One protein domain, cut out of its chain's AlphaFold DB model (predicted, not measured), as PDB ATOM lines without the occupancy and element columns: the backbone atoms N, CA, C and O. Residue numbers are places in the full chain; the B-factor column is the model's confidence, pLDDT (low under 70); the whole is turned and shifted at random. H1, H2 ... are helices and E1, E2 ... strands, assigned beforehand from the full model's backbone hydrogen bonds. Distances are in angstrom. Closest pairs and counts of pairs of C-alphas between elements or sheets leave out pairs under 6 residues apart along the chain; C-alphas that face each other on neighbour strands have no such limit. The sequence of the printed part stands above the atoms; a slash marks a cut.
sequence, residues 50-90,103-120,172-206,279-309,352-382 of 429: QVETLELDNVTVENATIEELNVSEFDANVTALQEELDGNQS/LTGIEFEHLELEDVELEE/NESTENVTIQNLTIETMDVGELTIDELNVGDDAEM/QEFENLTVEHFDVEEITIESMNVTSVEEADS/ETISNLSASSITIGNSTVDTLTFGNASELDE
ATOM      1  N   GLN A  50      37.040 -38.215  21.713       35.28
ATOM      2  CA  GLN A  50      35.784 -37.558  21.323       35.28
ATOM      3  C   GLN A  50      34.680 -38.658  21.213       35.28
ATOM      4  O   GLN A  50      34.984 -39.758  20.727       35.28
ATOM      5  N   VAL A  51      33.471 -38.451  21.775       40.94
ATOM      6  CA  VAL A  51      32.385 -39.464  21.907       40.94
ATOM      7  C   VAL A  51      31.034 -38.960  21.388       40.94
ATOM      8  O   VAL A  51      30.487 -38.091  22.046       40.94
ATOM      9  N   GLU A  52      30.464 -39.562  20.323       38.53
ATOM     10  CA  GLU A  52      29.229 -39.107  19.616       38.53
ATOM     11  C   GLU A  52      28.011 -38.902  20.520       38.53
ATOM     12  O   GLU A  52      27.305 -37.902  20.423       38.53
ATOM     13  N   THR A  53      27.727 -39.864  21.383       40.41
ATOM     14  CA  THR A  53      26.673 -39.754  22.391       40.41
ATOM     15  C   THR A  53      26.928 -40.832  23.428       40.41
ATOM     16  O   THR A  53      27.108 -41.998  23.064       40.41
ATOM     17  N   LEU A  54      26.982 -40.464  24.704       45.06
ATOM     18  CA  LEU A  54      27.073 -41.430  25.793       45.06
ATOM     19  C   LEU A  54      25.892 -41.240  26.741       45.06
ATOM     20  O   LEU A  54      25.779 -40.214  27.400       45.06
ATOM     21  N   GLU A  55      25.037 -42.256  26.798       49.84
ATOM     22  CA  GLU A  55      23.956 -42.376  27.776       49.84
ATOM     23  C   GLU A  55      24.509 -43.127  28.997       49.84
ATOM     24  O   GLU A  55      24.959 -44.271  28.874       49.84
ATOM     25  N   LEU A  56      24.511 -42.486  30.165       60.44
ATOM     26  CA  LEU A  56      24.878 -43.108  31.436       60.44
ATOM     27  C   LEU A  56      23.617 -43.309  32.278       60.44
ATOM     28  O   LEU A  56      22.946 -42.347  32.643       60.44
ATOM     29  N   ASP A  57      23.328 -44.568  32.619       51.22
ATOM     30  CA  ASP A  57      22.135 -44.926  33.399       51.22
ATOM     31  C   ASP A  57      22.230 -44.450  34.862       51.22
ATOM     32  O   ASP A  57      21.220 -44.096  35.460       51.22
ATOM     33  N   ASN A  58      23.423 -44.511  35.472       60.06
ATOM     34  CA  ASN A  58      23.648 -44.096  36.860       60.06
ATOM     35  C   ASN A  58      25.057 -43.509  37.005       60.06
ATOM     36  O   ASN A  58      26.051 -44.200  36.750       60.06
ATOM     37  N   VAL A  59      25.143 -42.259  37.462       71.81
ATOM     38  CA  VAL A  59      26.415 -41.619  37.820       71.81
ATOM     39  C   VAL A  59      26.362 -41.211  39.284       71.81
ATOM     40  O   VAL A  59      25.439 -40.523  39.719       71.81
ATOM     41  N   THR A  60      27.361 -41.647  40.048       73.62
ATOM     42  CA  THR A  60      27.541 -41.234  41.443       73.62
ATOM     43  C   THR A  60      28.744 -40.308  41.533       73.62
ATOM     44  O   THR A  60      29.846 -40.676  41.112       73.62
ATOM     45  N   VAL A  61      28.526 -39.120  42.093       76.00
ATOM     46  CA  VAL A  61      29.558 -38.101  42.294       76.00
ATOM     47  C   VAL A  61      29.710 -37.844  43.792       76.00
ATOM     48  O   VAL A  61      28.739 -37.506  44.470       76.00
ATOM     49  N   GLU A  62      30.929 -38.026  44.306       61.47
ATOM     50  CA  GLU A  62      31.222 -37.875  45.743       61.47
ATOM     51  C   GLU A  62      31.529 -36.429  46.142       61.47
ATOM     52  O   GLU A  62      31.190 -36.012  47.242       61.47
ATOM     53  N   ASN A  63      32.179 -35.653  45.272       66.81
ATOM     54  CA  ASN A  63      32.461 -34.243  45.528       66.81
ATOM     55  C   ASN A  63      32.191 -33.458  44.249       66.81
ATOM     56  O   ASN A  63      32.855 -33.688  43.236       66.81
ATOM     57  N   ALA A  64      31.222 -32.547  44.299       74.50
ATOM     58  CA  ALA A  64      30.906 -31.659  43.189       74.50
ATOM     59  C   ALA A  64      31.053 -30.196  43.618       74.50
ATOM     60  O   ALA A  64      30.430 -29.765  44.592       74.50
ATOM     61  N   THR A  65      31.849 -29.449  42.856       79.12
ATOM     62  CA  THR A  65      31.992 -27.996  42.980       79.12
ATOM     63  C   THR A  65      31.364 -27.345  41.755       79.12
ATOM     64  O   THR A  65      31.756 -27.661  40.629       79.12
ATOM     65  N   ILE A  66      30.414 -26.433  41.965       78.06
ATOM     66  CA  ILE A  66      29.828 -25.613  40.896       78.06
ATOM     67  C   ILE A  66      30.364 -24.189  41.019       78.06
ATOM     68  O   ILE A  66      30.200 -23.557  42.067       78.06
ATOM     69  N   GLU A  67      30.989 -23.679  39.958       71.88
ATOM     70  CA  GLU A  67      31.493 -22.303  39.935       71.88
ATOM     71  C   GLU A  67      30.371 -21.288  39.661       71.88
ATOM     72  O   GLU A  67      30.252 -20.299  40.390       71.88
ATOM     73  N   GLU A  68      29.520 -21.549  38.663       67.00
ATOM     74  CA  GLU A  68      28.383 -20.703  38.286       67.00
ATOM     75  C   GLU A  68      27.106 -21.539  38.081       67.00
ATOM     76  O   GLU A  68      27.108 -22.517  37.334       67.00
ATOM     77  N   LEU A  69      26.009 -21.150  38.746       80.00
ATOM     78  CA  LEU A  69      24.694 -21.788  38.636       80.00
ATOM     79  C   LEU A  69      23.648 -20.775  38.154       80.00
ATOM     80  O   LEU A  69      23.316 -19.838  38.882       80.00
ATOM     81  N   ASN A  70      23.079 -21.006  36.973       73.44
ATOM     82  CA  ASN A  70      21.962 -20.238  36.430       73.44
ATOM     83  C   ASN A  70      20.659 -21.028  36.587       73.44
ATOM     84  O   ASN A  70      20.561 -22.161  36.125       73.44
ATOM     85  N   VAL A  71      19.634 -20.430  37.194       82.19
ATOM     86  CA  VAL A  71      18.332 -21.083  37.417       82.19
ATOM     87  C   VAL A  71      17.226 -20.287  36.732       82.19
ATOM     88  O   VAL A  71      17.090 -19.087  36.969       82.19
ATOM     89  N   SER A  72      16.417 -20.952  35.902       75.81
ATOM     90  CA  SER A  72      15.302 -20.298  35.199       75.81
ATOM     91  C   SER A  72      14.035 -20.195  36.054       75.81
ATOM     92  O   SER A  72      13.370 -19.158  36.044       75.81
ATOM     93  N   GLU A  73      13.685 -21.257  36.779       73.88
ATOM     94  CA  GLU A  73      12.542 -21.304  37.693       73.88
ATOM     95  C   GLU A  73      12.998 -21.829  39.055       73.88
ATOM     96  O   GLU A  73      13.627 -22.879  39.148       73.88
ATOM     97  N   PHE A  74      12.709 -21.070  40.111       80.38
ATOM     98  CA  PHE A  74      13.056 -21.416  41.486       80.38
ATOM     99  C   PHE A  74      11.769 -21.621  42.289       80.38
ATOM    100  O   PHE A  74      11.041 -20.655  42.534       80.38
ATOM    101  N   ASP A  75      11.493 -22.865  42.686       80.00
ATOM    102  CA  ASP A  75      10.381 -23.231  43.566       80.00
ATOM    103  C   ASP A  75      10.937 -23.728  44.904       80.00
ATOM    104  O   ASP A  75      11.505 -24.811  45.025       80.00
ATOM    105  N   ALA A  76      10.792 -22.922  45.945       78.19
ATOM    106  CA  ALA A  76      11.163 -23.317  47.294       78.19
ATOM    107  C   ALA A  76       9.949 -23.195  48.200       78.19
ATOM    108  O   ALA A  76       9.177 -22.236  48.110       78.19
ATOM    109  N   ASN A  77       9.812 -24.123  49.146       72.88
ATOM    110  CA  ASN A  77       8.841 -23.977  50.222       72.88
ATOM    111  C   ASN A  77       9.287 -22.870  51.199       72.88
ATOM    112  O   ASN A  77       9.801 -23.117  52.289       72.88
ATOM    113  N   VAL A  78       9.054 -21.623  50.795       64.38
ATOM    114  CA  VAL A  78       9.420 -20.379  51.488       64.38
ATOM    115  C   VAL A  78       8.687 -20.157  52.811       64.38
ATOM    116  O   VAL A  78       8.946 -19.158  53.468       64.38
ATOM    117  N   THR A  79       7.816 -21.067  53.264       63.75
ATOM    118  CA  THR A  79       7.092 -20.899  54.541       63.75
ATOM    119  C   THR A  79       8.052 -20.656  55.717       63.75
ATOM    120  O   THR A  79       7.757 -19.843  56.587       63.75
ATOM    121  N   ALA A  80       9.217 -21.317  55.722       59.78
ATOM    122  CA  ALA A  80      10.251 -21.113  56.739       59.78
ATOM    123  C   ALA A  80      10.976 -19.761  56.585       59.78
ATOM    124  O   ALA A  80      11.144 -19.043  57.565       59.78
ATOM    125  N   LEU A  81      11.328 -19.372  55.352       64.75
ATOM    126  CA  LEU A  81      11.925 -18.061  55.055       64.75
ATOM    127  C   LEU A  81      10.998 -16.907  55.449       64.75
ATOM    128  O   LEU A  81      11.451 -15.883  55.952       64.75
ATOM    129  N   GLN A  82       9.698 -17.077  55.226       58.34
ATOM    130  CA  GLN A  82       8.684 -16.082  55.532       58.34
ATOM    131  C   GLN A  82       8.525 -15.893  57.043       58.34
ATOM    132  O   GLN A  82       8.420 -14.759  57.490       58.34
ATOM    133  N   GLU A  83       8.602 -16.963  57.845       60.16
ATOM    134  CA  GLU A  83       8.591 -16.855  59.312       60.16
ATOM    135  C   GLU A  83       9.844 -16.126  59.850       60.16
ATOM    136  O   GLU A  83       9.723 -15.318  60.776       60.16
ATOM    137  N   GLU A  84      11.014 -16.330  59.232       55.81
ATOM    138  CA  GLU A  84      12.272 -15.630  59.555       55.81
ATOM    139  C   GLU A  84      12.208 -14.128  59.191       55.81
ATOM    140  O   GLU A  84      12.513 -13.254  60.012       55.81
ATOM    141  N   LEU A  85      11.738 -13.805  57.978       57.81
ATOM    142  CA  LEU A  85      11.561 -12.430  57.489       57.81
ATOM    143  C   LEU A  85      10.471 -11.672  58.270       57.81
ATOM    144  O   LEU A  85      10.687 -10.527  58.688       57.81
ATOM    145  N   ASP A  86       9.331 -12.310  58.543       56.72
ATOM    146  CA  ASP A  86       8.221 -11.723  59.308       56.72
ATOM    147  C   ASP A  86       8.564 -11.565  60.797       56.72
ATOM    148  O   ASP A  86       8.065 -10.648  61.464       56.72
ATOM    149  N   GLY A  87       9.466 -12.398  61.329       53.09
ATOM    150  CA  GLY A  87      10.057 -12.223  62.657       53.09
ATOM    151  C   GLY A  87      10.793 -10.884  62.806       53.09
ATOM    152  O   GLY A  87      10.772 -10.282  63.888       53.09
ATOM    153  N   ASN A  88      11.357 -10.372  61.708       45.81
ATOM    154  CA  ASN A  88      12.101  -9.115  61.651       45.81
ATOM    155  C   ASN A  88      11.267  -7.919  61.134       45.81
ATOM    156  O   ASN A  88      11.601  -6.763  61.404       45.81
ATOM    157  N   GLN A  89      10.128  -8.159  60.475       43.91
ATOM    158  CA  GLN A  89       9.160  -7.123  60.109       43.91
ATOM    159  C   GLN A  89       7.753  -7.433  60.632       43.91
ATOM    160  O   GLN A  89       6.915  -8.033  59.971       43.91
ATOM    161  N   SER A  90       7.409  -6.855  61.787       40.91
ATOM    162  CA  SER A  90       6.010  -6.681  62.196       40.91
ATOM    163  C   SER A  90       5.278  -5.747  61.205       40.91
ATOM    164  O   SER A  90       5.116  -4.569  61.537       40.91
ATOM    165  N   LEU A 103      22.794 -18.491  43.434       57.44
ATOM    166  CA  LEU A 103      23.470 -19.272  44.460       57.44
ATOM    167  C   LEU A 103      24.969 -19.293  44.138       57.44
ATOM    168  O   LEU A 103      25.351 -19.621  43.020       57.44
ATOM    169  N   THR A 104      25.822 -18.951  45.103       55.00
ATOM    170  CA  THR A 104      27.285 -18.978  44.932       55.00
ATOM    171  C   THR A 104      27.933 -19.836  46.006       55.00
ATOM    172  O   THR A 104      27.511 -19.771  47.160       55.00
ATOM    173  N   GLY A 105      28.990 -20.573  45.651       47.34
ATOM    174  CA  GLY A 105      29.743 -21.391  46.609       47.34
ATOM    175  C   GLY A 105      28.952 -22.597  47.112       47.34
ATOM    176  O   GLY A 105      28.925 -22.859  48.310       47.34
ATOM    177  N   ILE A 106      28.257 -23.288  46.207       55.75
ATOM    178  CA  ILE A 106      27.495 -24.485  46.556       55.75
ATOM    179  C   ILE A 106      28.439 -25.687  46.532       55.75
ATOM    180  O   ILE A 106      29.012 -26.006  45.489       55.75
ATOM    181  N   GLU A 107      28.581 -26.356  47.674       62.69
ATOM    182  CA  GLU A 107      29.304 -27.622  47.793       62.69
ATOM    183  C   GLU A 107      28.293 -28.752  48.038       62.69
ATOM    184  O   GLU A 107      27.436 -28.667  48.925       62.69
ATOM    185  N   PHE A 108      28.380 -29.820  47.242       68.94
ATOM    186  CA  PHE A 108      27.541 -31.007  47.410       68.94
ATOM    187  C   PHE A 108      28.376 -32.191  47.889       68.94
ATOM    188  O   PHE A 108      29.359 -32.559  47.249       68.94
ATOM    189  N   GLU A 109      27.951 -32.810  48.996       50.19
ATOM    190  CA  GLU A 109      28.579 -34.028  49.538       50.19
ATOM    191  C   GLU A 109      28.154 -35.303  48.794       50.19
ATOM    192  O   GLU A 109      28.816 -36.331  48.900       50.19
ATOM    193  N   HIS A 110      27.005 -35.283  48.113       58.56
ATOM    194  CA  HIS A 110      26.495 -36.433  47.371       58.56
ATOM    195  C   HIS A 110      25.573 -35.961  46.253       58.56
ATOM    196  O   HIS A 110      24.565 -35.299  46.516       58.56
ATOM    197  N   LEU A 111      25.924 -36.305  45.019       65.12
ATOM    198  CA  LEU A 111      25.173 -35.951  43.821       65.12
ATOM    199  C   LEU A 111      24.903 -37.231  43.018       65.12
ATOM    200  O   LEU A 111      25.830 -37.891  42.537       65.12
ATOM    201  N   GLU A 112      23.625 -37.591  42.905       65.50
ATOM    202  CA  GLU A 112      23.156 -38.690  42.060       65.50
ATOM    203  C   GLU A 112      22.539 -38.095  40.794       65.50
ATOM    204  O   GLU A 112      21.600 -37.296  40.858       65.50
ATOM    205  N   LEU A 113      23.102 -38.465  39.644       71.06
ATOM    206  CA  LEU A 113      22.600 -38.046  38.342       71.06
ATOM    207  C   LEU A 113      21.843 -39.214  37.705       71.06
ATOM    208  O   LEU A 113      22.387 -40.318  37.591       71.06
ATOM    209  N   GLU A 114      20.610 -38.954  37.275       61.91
ATOM    210  CA  GLU A 114      19.790 -39.898  36.512       61.91
ATOM    211  C   GLU A 114      19.708 -39.448  35.049       61.91
ATOM    212  O   GLU A 114      19.627 -38.249  34.767       61.91
ATOM    213  N   ASP A 115      19.706 -40.415  34.125       67.00
ATOM    214  CA  ASP A 115      19.534 -40.185  32.682       67.00
ATOM    215  C   ASP A 115      20.495 -39.108  32.131       67.00
ATOM    216  O   ASP A 115      20.076 -38.090  31.568       67.00
ATOM    217  N   VAL A 116      21.800 -39.313  32.335       61.31
ATOM    218  CA  VAL A 116      22.839 -38.387  31.867       61.31
ATOM    219  C   VAL A 116      23.150 -38.672  30.403       61.31
ATOM    220  O   VAL A 116      23.601 -39.768  30.057       61.31
ATOM    221  N   GLU A 117      22.954 -37.670  29.552       60.41
ATOM    222  CA  GLU A 117      23.301 -37.707  28.136       60.41
ATOM    223  C   GLU A 117      24.497 -36.778  27.891       60.41
ATOM    224  O   GLU A 117      24.439 -35.557  28.063       60.41
ATOM    225  N   LEU A 118      25.619 -37.361  27.481       55.88
ATOM    226  CA  LEU A 118      26.753 -36.628  26.928       55.88
ATOM    227  C   LEU A 118      26.528 -36.500  25.427       55.88
ATOM    228  O   LEU A 118      26.680 -37.487  24.707       55.88
ATOM    229  N   GLU A 119      26.173 -35.313  24.945       48.00
ATOM    230  CA  GLU A 119      26.208 -35.032  23.509       48.00
ATOM    231  C   GLU A 119      27.646 -34.675  23.100       48.00
ATOM    232  O   GLU A 119      28.222 -33.706  23.604       48.00
ATOM    233  N   GLU A 120      28.236 -35.416  22.148       43.12
ATOM    234  CA  GLU A 120      29.383 -34.867  21.419       43.12
ATOM    235  C   GLU A 120      28.886 -33.630  20.714       43.12
ATOM    236  O   GLU A 120      28.004 -33.681  19.848       43.12
ATOM    237  N   ASN A 172      34.159 -46.411  28.354       67.38
ATOM    238  CA  ASN A 172      33.959 -47.657  27.636       67.38
ATOM    239  C   ASN A 172      32.447 -47.899  27.465       67.38
ATOM    240  O   ASN A 172      31.717 -47.905  28.445       67.38
ATOM    241  N   GLU A 173      31.979 -48.158  26.239       63.97
ATOM    242  CA  GLU A 173      30.563 -48.464  25.925       63.97
ATOM    243  C   GLU A 173      29.999 -49.632  26.769       63.97
ATOM    244  O   GLU A 173      28.793 -49.831  26.864       63.97
ATOM    245  N   SER A 174      30.871 -50.447  27.375       71.38
ATOM    246  CA  SER A 174      30.492 -51.542  28.281       71.38
ATOM    247  C   SER A 174      30.449 -51.154  29.768       71.38
ATOM    248  O   SER A 174      30.238 -52.037  30.602       71.38
ATOM    249  N   THR A 175      30.707 -49.893  30.114       68.75
ATOM    250  CA  THR A 175      30.690 -49.384  31.488       68.75
ATOM    251  C   THR A 175      29.251 -49.139  31.917       68.75
ATOM    252  O   THR A 175      28.559 -48.308  31.346       68.75
ATOM    253  N   GLU A 176      28.798 -49.874  32.932       72.50
ATOM    254  CA  GLU A 176      27.435 -49.725  33.466       72.50
ATOM    255  C   GLU A 176      27.352 -48.650  34.555       72.50
ATOM    256  O   GLU A 176      26.277 -48.116  34.804       72.50
ATOM    257  N   ASN A 177      28.465 -48.370  35.241       68.25
ATOM    258  CA  ASN A 177      28.514 -47.394  36.326       68.25
ATOM    259  C   ASN A 177      29.794 -46.572  36.216       68.25
ATOM    260  O   ASN A 177      30.890 -47.131  36.079       68.25
ATOM    261  N   VAL A 178      29.641 -45.258  36.324       80.38
ATOM    262  CA  VAL A 178      30.745 -44.306  36.379       80.38
ATOM    263  C   VAL A 178      30.768 -43.686  37.770       80.38
ATOM    264  O   VAL A 178      29.745 -43.206  38.260       80.38
ATOM    265  N   THR A 179      31.932 -43.708  38.410       80.06
ATOM    266  CA  THR A 179      32.162 -43.050  39.698       80.06
ATOM    267  C   THR A 179      33.155 -41.918  39.498       80.06
ATOM    268  O   THR A 179      34.249 -42.134  38.979       80.06
ATOM    269  N   ILE A 180      32.780 -40.708  39.902       84.25
ATOM    270  CA  ILE A 180      33.635 -39.522  39.806       84.25
ATOM    271  C   ILE A 180      33.936 -39.051  41.227       84.25
ATOM    272  O   ILE A 180      33.021 -38.761  41.998       84.25
ATOM    273  N   GLN A 181      35.220 -38.990  41.581       79.38
ATOM    274  CA  GLN A 181      35.639 -38.550  42.915       79.38
ATOM    275  C   GLN A 181      35.531 -37.033  43.059       79.38
ATOM    276  O   GLN A 181      34.951 -36.556  44.034       79.38
ATOM    277  N   ASN A 182      36.081 -36.287  42.094       77.81
ATOM    278  CA  ASN A 182      36.047 -34.828  42.065       77.81
ATOM    279  C   ASN A 182      35.463 -34.360  40.729       77.81
ATOM    280  O   ASN A 182      36.061 -34.588  39.676       77.81
ATOM    281  N   LEU A 183      34.302 -33.716  40.788       85.56
ATOM    282  CA  LEU A 183      33.633 -33.087  39.658       85.56
ATOM    283  C   LEU A 183      33.690 -31.566  39.819       85.56
ATOM    284  O   LEU A 183      33.176 -31.024  40.796       85.56
ATOM    285  N   THR A 184      34.281 -30.881  38.850       84.62
ATOM    286  CA  THR A 184      34.235 -29.419  38.742       84.62
ATOM    287  C   THR A 184      33.313 -29.057  37.590       84.62
ATOM    288  O   THR A 184      33.537 -29.516  36.473       84.62
ATOM    289  N   ILE A 185      32.292 -28.242  37.839       86.12
ATOM    290  CA  ILE A 185      31.392 -27.721  36.806       86.12
ATOM    291  C   ILE A 185      31.604 -26.210  36.721       86.12
ATOM    292  O   ILE A 185      31.341 -25.501  37.694       86.12
ATOM    293  N   GLU A 186      32.090 -25.721  35.578       81.06
ATOM    294  CA  GLU A 186      32.339 -24.288  35.375       81.06
ATOM    295  C   GLU A 186      31.017 -23.521  35.253       81.06
ATOM    296  O   GLU A 186      30.792 -22.538  35.954       81.06
ATOM    297  N   THR A 187      30.104 -23.981  34.394       77.50
ATOM    298  CA  THR A 187      28.778 -23.375  34.226       77.50
ATOM    299  C   THR A 187      27.690 -24.441  34.251       77.50
ATOM    300  O   THR A 187      27.730 -25.388  33.469       77.50
ATOM    301  N   MET A 188      26.695 -24.271  35.123       88.69
ATOM    302  CA  MET A 188      25.488 -25.093  35.162       88.69
ATOM    303  C   MET A 188      24.251 -24.251  34.835       88.69
ATOM    304  O   MET A 188      23.989 -23.252  35.506       88.69
ATOM    305  N   ASP A 189      23.467 -24.689  33.853       86.94
ATOM    306  CA  ASP A 189      22.194 -24.087  33.465       86.94
ATOM    307  C   ASP A 189      21.038 -25.015  33.867       86.94
ATOM    308  O   ASP A 189      20.970 -26.171  33.451       86.94
ATOM    309  N   VAL A 190      20.112 -24.512  34.685       89.31
ATOM    310  CA  VAL A 190      18.997 -25.284  35.251       89.31
ATOM    311  C   VAL A 190      17.654 -24.727  34.795       89.31
ATOM    312  O   VAL A 190      17.376 -23.526  34.910       89.31
ATOM    313  N   GLY A 191      16.789 -25.616  34.304       85.44
ATOM    314  CA  GLY A 191      15.402 -25.300  33.979       85.44
ATOM    315  C   GLY A 191      14.578 -24.992  35.231       85.44
ATOM    316  O   GLY A 191      14.112 -23.867  35.403       85.44
ATOM    317  N   GLU A 192      14.425 -25.974  36.111       85.69
ATOM    318  CA  GLU A 192      13.627 -25.886  37.338       85.69
ATOM    319  C   GLU A 192      14.453 -26.347  38.547       85.69
ATOM    320  O   GLU A 192      15.017 -27.437  38.538       85.69
ATOM    321  N   LEU A 193      14.535 -25.524  39.594       88.81
ATOM    322  CA  LEU A 193      15.150 -25.872  40.876       88.81
ATOM    323  C   LEU A 193      14.066 -25.920  41.955       88.81
ATOM    324  O   LEU A 193      13.502 -24.885  42.309       88.81
ATOM    325  N   THR A 194      13.829 -27.112  42.502       88.44
ATOM    326  CA  THR A 194      12.889 -27.362  43.598       88.44
ATOM    327  C   THR A 194      13.633 -27.631  44.906       88.44
ATOM    328  O   THR A 194      14.529 -28.474  44.953       88.44
ATOM    329  N   ILE A 195      13.246 -26.953  45.991       89.44
ATOM    330  CA  ILE A 195      13.739 -27.230  47.350       89.44
ATOM    331  C   ILE A 195      12.575 -27.687  48.235       89.44
ATOM    332  O   ILE A 195      11.688 -26.892  48.571       89.44
ATOM    333  N   ASP A 196      12.617 -28.953  48.653       88.75
ATOM    334  CA  ASP A 196      11.577 -29.579  49.479       88.75
ATOM    335  C   ASP A 196      11.556 -29.001  50.904       88.75
ATOM    336  O   ASP A 196      10.504 -28.588  51.413       88.75
ATOM    337  N   GLU A 197      12.723 -28.957  51.549       85.12
ATOM    338  CA  GLU A 197      12.913 -28.408  52.891       85.12
ATOM    339  C   GLU A 197      14.051 -27.380  52.897       85.12
ATOM    340  O   GLU A 197      15.196 -27.692  52.581       85.12
ATOM    341  N   LEU A 198      13.748 -26.139  53.280       86.00
ATOM    342  CA  LEU A 198      14.738 -25.076  53.430       86.00
ATOM    343  C   LEU A 198      14.838 -24.669  54.899       86.00
ATOM    344  O   LEU A 198      13.876 -24.173  55.483       86.00
ATOM    345  N   ASN A 199      16.017 -24.866  55.482       83.00
ATOM    346  CA  ASN A 199      16.346 -24.499  56.850       83.00
ATOM    347  C   ASN A 199      17.330 -23.324  56.832       83.00
ATOM    348  O   ASN A 199      18.418 -23.445  56.275       83.00
ATOM    349  N   VAL A 200      16.978 -22.203  57.455       82.69
ATOM    350  CA  VAL A 200      17.891 -21.064  57.630       82.69
ATOM    351  C   VAL A 200      18.526 -21.164  59.015       82.69
ATOM    352  O   VAL A 200      17.857 -21.494  59.992       82.69
ATOM    353  N   GLY A 201      19.841 -20.983  59.094       71.75
ATOM    354  CA  GLY A 201      20.587 -21.045  60.341       71.75
ATOM    355  C   GLY A 201      20.273 -19.858  61.252       71.75
ATOM    356  O   GLY A 201      20.268 -18.715  60.804       71.75
ATOM    357  N   ASP A 202      20.129 -20.132  62.554       62.12
ATOM    358  CA  ASP A 202      19.816 -19.154  63.615       62.12
ATOM    359  C   ASP A 202      20.773 -17.933  63.678       62.12
ATOM    360  O   ASP A 202      20.486 -16.946  64.358       62.12
ATOM    361  N   ASP A 203      21.940 -17.981  63.023       54.69
ATOM    362  CA  ASP A 203      22.904 -16.866  62.997       54.69
ATOM    363  C   ASP A 203      22.477 -15.729  62.044       54.69
ATOM    364  O   ASP A 203      22.987 -14.606  62.154       54.69
ATOM    365  N   ALA A 204      21.489 -15.966  61.170       50.94
ATOM    366  CA  ALA A 204      20.861 -14.927  60.356       50.94
ATOM    367  C   ALA A 204      20.158 -13.847  61.210       50.94
ATOM    368  O   ALA A 204      20.084 -12.685  60.799       50.94
ATOM    369  N   GLU A 205      19.746 -14.164  62.448       49.38
ATOM    370  CA  GLU A 205      19.103 -13.207  63.363       49.38
ATOM    371  C   GLU A 205      20.034 -12.056  63.821       49.38
ATOM    372  O   GLU A 205      19.560 -11.054  64.369       49.38
ATOM    373  N   MET A 206      21.361 -12.138  63.624       44.53
ATOM    374  CA  MET A 206      22.299 -11.188  64.255       44.53
ATOM    375  C   MET A 206      22.729  -9.976  63.414       44.53
ATOM    376  O   MET A 206      23.254  -9.022  63.999       44.53
ATOM    377  N   GLN A 279      33.941 -47.700  35.833       78.69
ATOM    378  CA  GLN A 279      34.967 -46.735  35.461       78.69
ATOM    379  C   GLN A 279      35.031 -45.662  36.543       78.69
ATOM    380  O   GLN A 279      33.999 -45.132  36.947       78.69
ATOM    381  N   GLU A 280      36.236 -45.383  37.030       78.56
ATOM    382  CA  GLU A 280      36.470 -44.401  38.085       78.56
ATOM    383  C   GLU A 280      37.304 -43.249  37.526       78.56
ATOM    384  O   GLU A 280      38.372 -43.483  36.955       78.56
ATOM    385  N   PHE A 281      36.827 -42.019  37.708       80.88
ATOM    386  CA  PHE A 281      37.551 -40.793  37.382       80.88
ATOM    387  C   PHE A 281      37.976 -40.092  38.671       80.88
ATOM    388  O   PHE A 281      37.158 -39.851  39.560       80.88
ATOM    389  N   GLU A 282      39.263 -39.754  38.778       83.69
ATOM    390  CA  GLU A 282      39.765 -38.991  39.926       83.69
ATOM    391  C   GLU A 282      39.340 -37.523  39.843       83.69
ATOM    392  O   GLU A 282      38.859 -36.974  40.831       83.69
ATOM    393  N   ASN A 283      39.495 -36.892  38.675       81.12
ATOM    394  CA  ASN A 283      39.136 -35.496  38.442       81.12
ATOM    395  C   ASN A 283      38.465 -35.363  37.073       81.12
ATOM    396  O   ASN A 283      39.050 -35.769  36.067       81.12
ATOM    397  N   LEU A 284      37.268 -34.782  37.055       86.00
ATOM    398  CA  LEU A 284      36.513 -34.476  35.846       86.00
ATOM    399  C   LEU A 284      36.090 -33.008  35.875       86.00
ATOM    400  O   LEU A 284      35.463 -32.567  36.838       86.00
ATOM    401  N   THR A 285      36.409 -32.268  34.821       86.19
ATOM    402  CA  THR A 285      35.951 -30.891  34.619       86.19
ATOM    403  C   THR A 285      34.883 -30.869  33.534       86.19
ATOM    404  O   THR A 285      35.087 -31.418  32.455       86.19
ATOM    405  N   VAL A 286      33.753 -30.225  33.799       85.06
ATOM    406  CA  VAL A 286      32.663 -30.005  32.848       85.06
ATOM    407  C   VAL A 286      32.539 -28.504  32.601       85.06
ATOM    408  O   VAL A 286      32.292 -27.754  33.542       85.06
ATOM    409  N   GLU A 287      32.715 -28.060  31.356       84.31
ATOM    410  CA  GLU A 287      32.633 -26.629  31.012       84.31
ATOM    411  C   GLU A 287      31.171 -26.143  31.067       84.31
ATOM    412  O   GLU A 287      30.856 -25.173  31.754       84.31
ATOM    413  N   HIS A 288      30.253 -26.859  30.411       79.88
ATOM    414  CA  HIS A 288      28.822 -26.543  30.404       79.88
ATOM    415  C   HIS A 288      27.981 -27.749  30.830       79.88
ATOM    416  O   HIS A 288      28.127 -28.838  30.275       79.88
ATOM    417  N   PHE A 289      27.082 -27.560  31.795       88.44
ATOM    418  CA  PHE A 289      26.162 -28.594  32.258       88.44
ATOM    419  C   PHE A 289      24.708 -28.111  32.200       88.44
ATOM    420  O   PHE A 289      24.292 -27.295  33.017       88.44
ATOM    421  N   ASP A 290      23.934 -28.648  31.258       90.69
ATOM    422  CA  ASP A 290      22.504 -28.369  31.108       90.69
ATOM    423  C   ASP A 290      21.655 -29.378  31.900       90.69
ATOM    424  O   ASP A 290      21.758 -30.590  31.707       90.69
ATOM    425  N   VAL A 291      20.763 -28.898  32.763       88.31
ATOM    426  CA  VAL A 291      19.880 -29.746  33.577       88.31
ATOM    427  C   VAL A 291      18.435 -29.276  33.450       88.31
ATOM    428  O   VAL A 291      18.143 -28.096  33.644       88.31
ATOM    429  N   GLU A 292      17.496 -30.178  33.145       89.56
ATOM    430  CA  GLU A 292      16.082 -29.772  33.068       89.56
ATOM    431  C   GLU A 292      15.500 -29.486  34.463       89.56
ATOM    432  O   GLU A 292      14.886 -28.436  34.656       89.56
ATOM    433  N   GLU A 293      15.716 -30.380  35.434       87.56
ATOM    434  CA  GLU A 293      15.137 -30.298  36.784       87.56
ATOM    435  C   GLU A 293      16.154 -30.689  37.877       87.56
ATOM    436  O   GLU A 293      16.810 -31.727  37.799       87.56
ATOM    437  N   ILE A 294      16.262 -29.892  38.942       88.00
ATOM    438  CA  ILE A 294      17.005 -30.226  40.164       88.00
ATOM    439  C   ILE A 294      16.036 -30.256  41.343       88.00
ATOM    440  O   ILE A 294      15.330 -29.282  41.590       88.00
ATOM    441  N   THR A 295      16.046 -31.342  42.115       89.31
ATOM    442  CA  THR A 295      15.337 -31.443  43.398       89.31
ATOM    443  C   THR A 295      16.338 -31.557  44.541       89.31
ATOM    444  O   THR A 295      17.175 -32.458  44.550       89.31
ATOM    445  N   ILE A 296      16.237 -30.664  45.526       88.75
ATOM    446  CA  ILE A 296      17.028 -30.698  46.760       88.75
ATOM    447  C   ILE A 296      16.114 -31.122  47.911       88.75
ATOM    448  O   ILE A 296      15.176 -30.400  48.254       88.75
ATOM    449  N   GLU A 297      16.395 -32.280  48.520       88.88
ATOM    450  CA  GLU A 297      15.585 -32.826  49.618       88.88
ATOM    451  C   GLU A 297      15.605 -31.900  50.841       88.88
ATOM    452  O   GLU A 297      14.569 -31.624  51.445       88.88
ATOM    453  N   SER A 298      16.791 -31.416  51.221       85.06
ATOM    454  CA  SER A 298      16.945 -30.468  52.322       85.06
ATOM    455  C   SER A 298      18.155 -29.565  52.113       85.06
ATOM    456  O   SER A 298      19.283 -30.039  51.980       85.06
ATOM    457  N   MET A 299      17.944 -28.254  52.181       88.19
ATOM    458  CA  MET A 299      18.999 -27.245  52.129       88.19
ATOM    459  C   MET A 299      19.119 -26.525  53.475       88.19
ATOM    460  O   MET A 299      18.125 -26.041  54.016       88.19
ATOM    461  N   ASN A 300      20.337 -26.433  54.013       85.38
ATOM    462  CA  ASN A 300      20.657 -25.592  55.163       85.38
ATOM    463  C   ASN A 300      21.431 -24.350  54.705       85.38
ATOM    464  O   ASN A 300      22.493 -24.479  54.103       85.38
ATOM    465  N   VAL A 301      20.907 -23.159  54.977       85.62
ATOM    466  CA  VAL A 301      21.523 -21.887  54.591       85.62
ATOM    467  C   VAL A 301      22.036 -21.184  55.834       85.62
ATOM    468  O   VAL A 301      21.254 -20.857  56.721       85.62
ATOM    469  N   THR A 302      23.337 -20.901  55.894       82.19
ATOM    470  CA  THR A 302      23.933 -20.237  57.067       82.19
ATOM    471  C   THR A 302      23.548 -18.759  57.140       82.19
ATOM    472  O   THR A 302      23.301 -18.238  58.226       82.19
ATOM    473  N   SER A 303      23.488 -18.075  55.996       75.88
ATOM    474  CA  SER A 303      23.108 -16.664  55.919       75.88
ATOM    475  C   SER A 303      22.354 -16.342  54.631       75.88
ATOM    476  O   SER A 303      22.657 -16.872  53.562       75.88
ATOM    477  N   VAL A 304      21.356 -15.467  54.742       75.88
ATOM    478  CA  VAL A 304      20.596 -14.937  53.605       75.88
ATOM    479  C   VAL A 304      20.974 -13.471  53.432       75.88
ATOM    480  O   VAL A 304      20.844 -12.684  54.372       75.88
ATOM    481  N   GLU A 305      21.439 -13.105  52.242       68.19
ATOM    482  CA  GLU A 305      21.767 -11.726  51.884       68.19
ATOM    483  C   GLU A 305      20.848 -11.243  50.753       68.19
ATOM    484  O   GLU A 305      20.534 -11.967  49.807       68.19
ATOM    485  N   GLU A 306      20.394  -9.996  50.834       63.44
ATOM    486  CA  GLU A 306      19.792  -9.333  49.679       63.44
ATOM    487  C   GLU A 306      20.928  -8.804  48.805       63.44
ATOM    488  O   GLU A 306      21.824  -8.118  49.310       63.44
ATOM    489  N   ALA A 307      20.905  -9.088  47.497       62.28
ATOM    490  CA  ALA A 307      21.835  -8.450  46.575       62.28
ATOM    491  C   ALA A 307      21.693  -6.930  46.727       62.28
ATOM    492  O   ALA A 307      20.617  -6.387  46.464       62.28
ATOM    493  N   ASP A 308      22.760  -6.252  47.172       55.44
ATOM    494  CA  ASP A 308      22.766  -4.806  47.399       55.44
ATOM    495  C   ASP A 308      22.393  -4.082  46.099       55.44
ATOM    496  O   ASP A 308      23.217  -3.800  45.224       55.44
ATOM    497  N   SER A 309      21.107  -3.761  45.971       51.22
ATOM    498  CA  SER A 309      20.545  -2.988  44.867       51.22
ATOM    499  C   SER A 309      21.033  -1.526  44.891       51.22
ATOM    500  O   SER A 309      20.707  -0.730  44.002       51.22
ATOM    501  N   GLU A 352      40.307 -34.948  33.122       79.00
ATOM    502  CA  GLU A 352      39.566 -35.010  31.875       79.00
ATOM    503  C   GLU A 352      38.620 -33.808  31.808       79.00
ATOM    504  O   GLU A 352      37.989 -33.459  32.807       79.00
ATOM    505  N   THR A 353      38.528 -33.158  30.646       80.12
ATOM    506  CA  THR A 353      37.598 -32.045  30.419       80.12
ATOM    507  C   THR A 353      36.521 -32.467  29.428       80.12
ATOM    508  O   THR A 353      36.823 -32.960  28.341       80.12
ATOM    509  N   ILE A 354      35.265 -32.239  29.795       81.50
ATOM    510  CA  ILE A 354      34.085 -32.435  28.960       81.50
ATOM    511  C   ILE A 354      33.480 -31.064  28.680       81.50
ATOM    512  O   ILE A 354      33.150 -30.328  29.605       81.50
ATOM    513  N   SER A 355      33.301 -30.719  27.407       84.12
ATOM    514  CA  SER A 355      32.767 -29.398  27.063       84.12
ATOM    515  C   SER A 355      31.284 -29.235  27.371       84.12
ATOM    516  O   SER A 355      30.869 -28.155  27.768       84.12
ATOM    517  N   ASN A 356      30.473 -30.279  27.179       77.00
ATOM    518  CA  ASN A 356      29.037 -30.217  27.444       77.00
ATOM    519  C   ASN A 356      28.560 -31.525  28.079       77.00
ATOM    520  O   ASN A 356      28.909 -32.612  27.614       77.00
ATOM    521  N   LEU A 357      27.749 -31.407  29.117       83.94
ATOM    522  CA  LEU A 357      27.058 -32.494  29.797       83.94
ATOM    523  C   LEU A 357      25.579 -32.121  29.881       83.94
ATOM    524  O   LEU A 357      25.268 -30.947  30.068       83.94
ATOM    525  N   SER A 358      24.668 -33.085  29.769       85.50
ATOM    526  CA  SER A 358      23.251 -32.831  30.029       85.50
ATOM    527  C   SER A 358      22.616 -33.915  30.894       85.50
ATOM    528  O   SER A 358      23.026 -35.076  30.846       85.50
ATOM    529  N   ALA A 359      21.642 -33.538  31.719       84.62
ATOM    530  CA  ALA A 359      20.878 -34.463  32.552       84.62
ATOM    531  C   ALA A 359      19.394 -34.081  32.568       84.62
ATOM    532  O   ALA A 359      19.037 -32.904  32.634       84.62
ATOM    533  N   SER A 360      18.518 -35.090  32.548       85.56
ATOM    534  CA  SER A 360      17.072 -34.849  32.647       85.56
ATOM    535  C   SER A 360      16.690 -34.382  34.051       85.56
ATOM    536  O   SER A 360      15.946 -33.419  34.211       85.56
ATOM    537  N   SER A 361      17.210 -35.043  35.083       85.19
ATOM    538  CA  SER A 361      16.928 -34.662  36.462       85.19
ATOM    539  C   SER A 361      18.078 -34.989  37.400       85.19
ATOM    540  O   SER A 361      18.756 -36.004  37.241       85.19
ATOM    541  N   ILE A 362      18.246 -34.159  38.423       86.69
ATOM    542  CA  ILE A 362      19.218 -34.356  39.497       86.69
ATOM    543  C   ILE A 362      18.483 -34.373  40.832       86.69
ATOM    544  O   ILE A 362      17.714 -33.457  41.130       86.69
ATOM    545  N   THR A 363      18.763 -35.381  41.661       84.06
ATOM    546  CA  THR A 363      18.319 -35.391  43.059       84.06
ATOM    547  C   THR A 363      19.516 -35.188  43.974       84.06
ATOM    548  O   THR A 363      20.486 -35.944  43.953       84.06
ATOM    549  N   ILE A 364      19.433 -34.151  44.796       84.81
ATOM    550  CA  ILE A 364      20.435 -33.796  45.792       84.81
ATOM    551  C   ILE A 364      19.822 -34.068  47.159       84.81
ATOM    552  O   ILE A 364      18.714 -33.618  47.441       84.81
ATOM    553  N   GLY A 365      20.539 -34.804  48.008       84.44
ATOM    554  CA  GLY A 365      20.096 -35.094  49.371       84.44
ATOM    555  C   GLY A 365      20.157 -33.856  50.273       84.44
ATOM    556  O   GLY A 365      19.469 -32.857  50.070       84.44
ATOM    557  N   ASN A 366      21.004 -33.913  51.301       81.44
ATOM    558  CA  ASN A 366      21.235 -32.759  52.167       81.44
ATOM    559  C   ASN A 366      22.344 -31.878  51.575       81.44
ATOM    560  O   ASN A 366      23.434 -32.375  51.304       81.44
ATOM    561  N   SER A 367      22.085 -30.580  51.434       84.62
ATOM    562  CA  SER A 367      23.073 -29.581  51.011       84.62
ATOM    563  C   SER A 367      23.207 -28.479  52.063       84.62
ATOM    564  O   SER A 367      22.235 -28.130  52.737       84.62
ATOM    565  N   THR A 368      24.418 -27.939  52.218       80.31
ATOM    566  CA  THR A 368      24.687 -26.767  53.062       80.31
ATOM    567  C   THR A 368      25.244 -25.652  52.188       80.31
ATOM    568  O   THR A 368      26.165 -25.884  51.412       80.31
ATOM    569  N   VAL A 369      24.688 -24.449  52.315       81.38
ATOM    570  CA  VAL A 369      25.120 -23.252  51.587       81.38
ATOM    571  C   VAL A 369      25.511 -22.174  52.596       81.38
ATOM    572  O   VAL A 369      24.790 -21.915  53.566       81.38
ATOM    573  N   ASP A 370      26.652 -21.527  52.371       79.38
ATOM    574  CA  ASP A 370      27.146 -20.458  53.246       79.38
ATOM    575  C   ASP A 370      26.273 -19.196  53.141       79.38
ATOM    576  O   ASP A 370      25.776 -18.672  54.144       79.38
ATOM    577  N   THR A 371      26.064 -18.719  51.915       72.69
ATOM    578  CA  THR A 371      25.335 -17.481  51.616       72.69
ATOM    579  C   THR A 371      24.341 -17.713  50.485       72.69
ATOM    580  O   THR A 371      24.742 -18.038  49.366       72.69
ATOM    581  N   LEU A 372      23.054 -17.495  50.747       79.69
ATOM    582  CA  LEU A 372      22.023 -17.422  49.714       79.69
ATOM    583  C   LEU A 372      21.766 -15.951  49.380       79.69
ATOM    584  O   LEU A 372      21.275 -15.212  50.234       79.69
ATOM    585  N   THR A 373      22.097 -15.532  48.156       73.44
ATOM    586  CA  THR A 373      21.871 -14.153  47.710       73.44
ATOM    587  C   THR A 373      20.652 -14.081  46.798       73.44
ATOM    588  O   THR A 373      20.661 -14.593  45.677       73.44
ATOM    589  N   PHE A 374      19.597 -13.399  47.237       70.62
ATOM    590  CA  PHE A 374      18.453 -13.138  46.363       70.62
ATOM    591  C   PHE A 374      18.739 -11.943  45.454       70.62
ATOM    592  O   PHE A 374      19.239 -10.909  45.907       70.62
ATOM    593  N   GLY A 375      18.405 -12.079  44.163       62.34
ATOM    594  CA  GLY A 375      18.351 -10.953  43.234       62.34
ATOM    595  C   GLY A 375      17.398  -9.859  43.729       62.34
ATOM    596  O   GLY A 375      16.698 -10.036  44.720       62.34
ATOM    597  N   ASN A 376      17.396  -8.707  43.050       56.34
ATOM    598  CA  ASN A 376      16.724  -7.471  43.468       56.34
ATOM    599  C   ASN A 376      15.349  -7.707  44.140       56.34
ATOM    600  O   ASN A 376      14.320  -7.788  43.469       56.34
ATOM    601  N   ALA A 377      15.343  -7.737  45.477       52.62
ATOM    602  CA  ALA A 377      14.162  -7.956  46.310       52.62
ATOM    603  C   ALA A 377      13.091  -6.868  46.126       52.62
ATOM    604  O   ALA A 377      11.966  -7.010  46.583       52.62
ATOM    605  N   SER A 378      13.399  -5.791  45.397       50.53
ATOM    606  CA  SER A 378      12.441  -4.743  45.028       50.53
ATOM    607  C   SER A 378      11.189  -5.276  44.312       50.53
ATOM    608  O   SER A 378      10.146  -4.630  44.365       50.53
ATOM    609  N   GLU A 379      11.266  -6.425  43.629       50.34
ATOM    610  CA  GLU A 379      10.082  -7.065  43.029       50.34
ATOM    611  C   GLU A 379       9.207  -7.799  44.066       50.34
ATOM    612  O   GLU A 379       8.018  -8.003  43.817       50.34
ATOM    613  N   LEU A 380       9.745  -8.100  45.257       49.75
ATOM    614  CA  LEU A 380       8.988  -8.603  46.414       49.75
ATOM    615  C   LEU A 380       8.096  -7.508  47.027       49.75
ATOM    616  O   LEU A 380       7.027  -7.805  47.555       49.75
ATOM    617  N   ASP A 381       8.486  -6.234  46.905       47.16
ATOM    618  CA  ASP A 381       7.761  -5.097  47.493       47.16
ATOM    619  C   ASP A 381       6.465  -4.718  46.737       47.16
ATOM    620  O   ASP A 381       5.573  -4.078  47.307       47.16
ATOM    621  N   GLU A 382       6.324  -5.057  45.448       46.19
ATOM    622  CA  GLU A 382       5.228  -4.531  44.608       46.19
ATOM    623  C   GLU A 382       3.917  -5.341  44.709       46.19
ATOM    624  O   GLU A 382       2.843  -4.844  44.345       46.19
TER     625      GLU A 382
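Overview. This is residues 50 to 90, 103 to 120, 172 to 206, 279 to 309 and 352 to 382 of the 429 residues of an uncharacterized protein of Haloterrigena turkmenica (strain ATCC 51198 / DSM 5511 / JCM 9101 / NCIMB 13204 / VKM B-1734 / 4k) (UniProt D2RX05). Look for a narrow, nearly closed tube: four long strands, E1, E4, E5 and E6, wind side by side round the long axis, and the shorter E3 and E2 fill in between E6 and E1. Two small helices, H1 and H2, sit at one end. The printed part has 156 residues with two named helices and six named strands, H1 following E1 and H2 following E4 along the chain; the class is mostly strand, and the branched sheet is mixed, with parallel neighbour pairs such as E4 and E5 and antiparallel ones such as E1 and E3. It is compact, radius of gyration of the C-alphas 17.4 A, a rod spanning 61 by 27 by 22 A.

Arrangement. Start at E4, residues 175 to 200: parallel E1, residues 53 to 76, is on one side (N 70 and O 188, 2.8 A), parallel E5, residues 279 to 306, on the other (N 299 and O 197, 2.8 A). E6, residues 352 to 374, is parallel to E5 (N 300 and O 367, 2.8 A). E3, residues 111 to 119, is antiparallel to E1 (N 56 and O 116, 2.9 A) and E6 (N 117 and O 358, 2.9 A). E2, residues 106 to 108, is antiparallel to E1 (N 108 and O 64, 3.4 A) and to E6, without N and O within range. H1, residues 79 to 88, only grazes the sheet, C-alphas of Ala 80 and Leu 198 closest to E4 at 6.8 A. H2, residues 202 to 206, only grazes it too, C-alphas of Ala 204 and Ser 303 closest to E5 at 5.3 A. O i to N i+4 pairs are within range in 5 of 6 for H1 and 0 of 1 for H2, whose i+3 pairs are 2 of 2.

Along the chain. Find C-alpha 53 at (26.673, -39.754, 22.391); E1 runs 33.6 A, bending by 106 degrees at residue 62. E4 runs 40.6 A, E5 42.8 A, E3 20.4 A and H1 14.6 A. E6 runs 33.7 A to C-alpha 374 at (18.453, -13.138, 46.363).

Size, cuts and confidence. The C-alphas farthest apart, of Ser 90 and Ser 174, are 61.3 A apart. Four cuts leave C-alpha gaps of 27.9 A (90 to 103), 14.9 A (120 to 172), 47.5 A (206 to 279) and 39.4 A (309 to 352). Links printed whole are tight. The model's mean pLDDT is 71.1 over the printed part; 64 residues are under 70, among them 78 to 90.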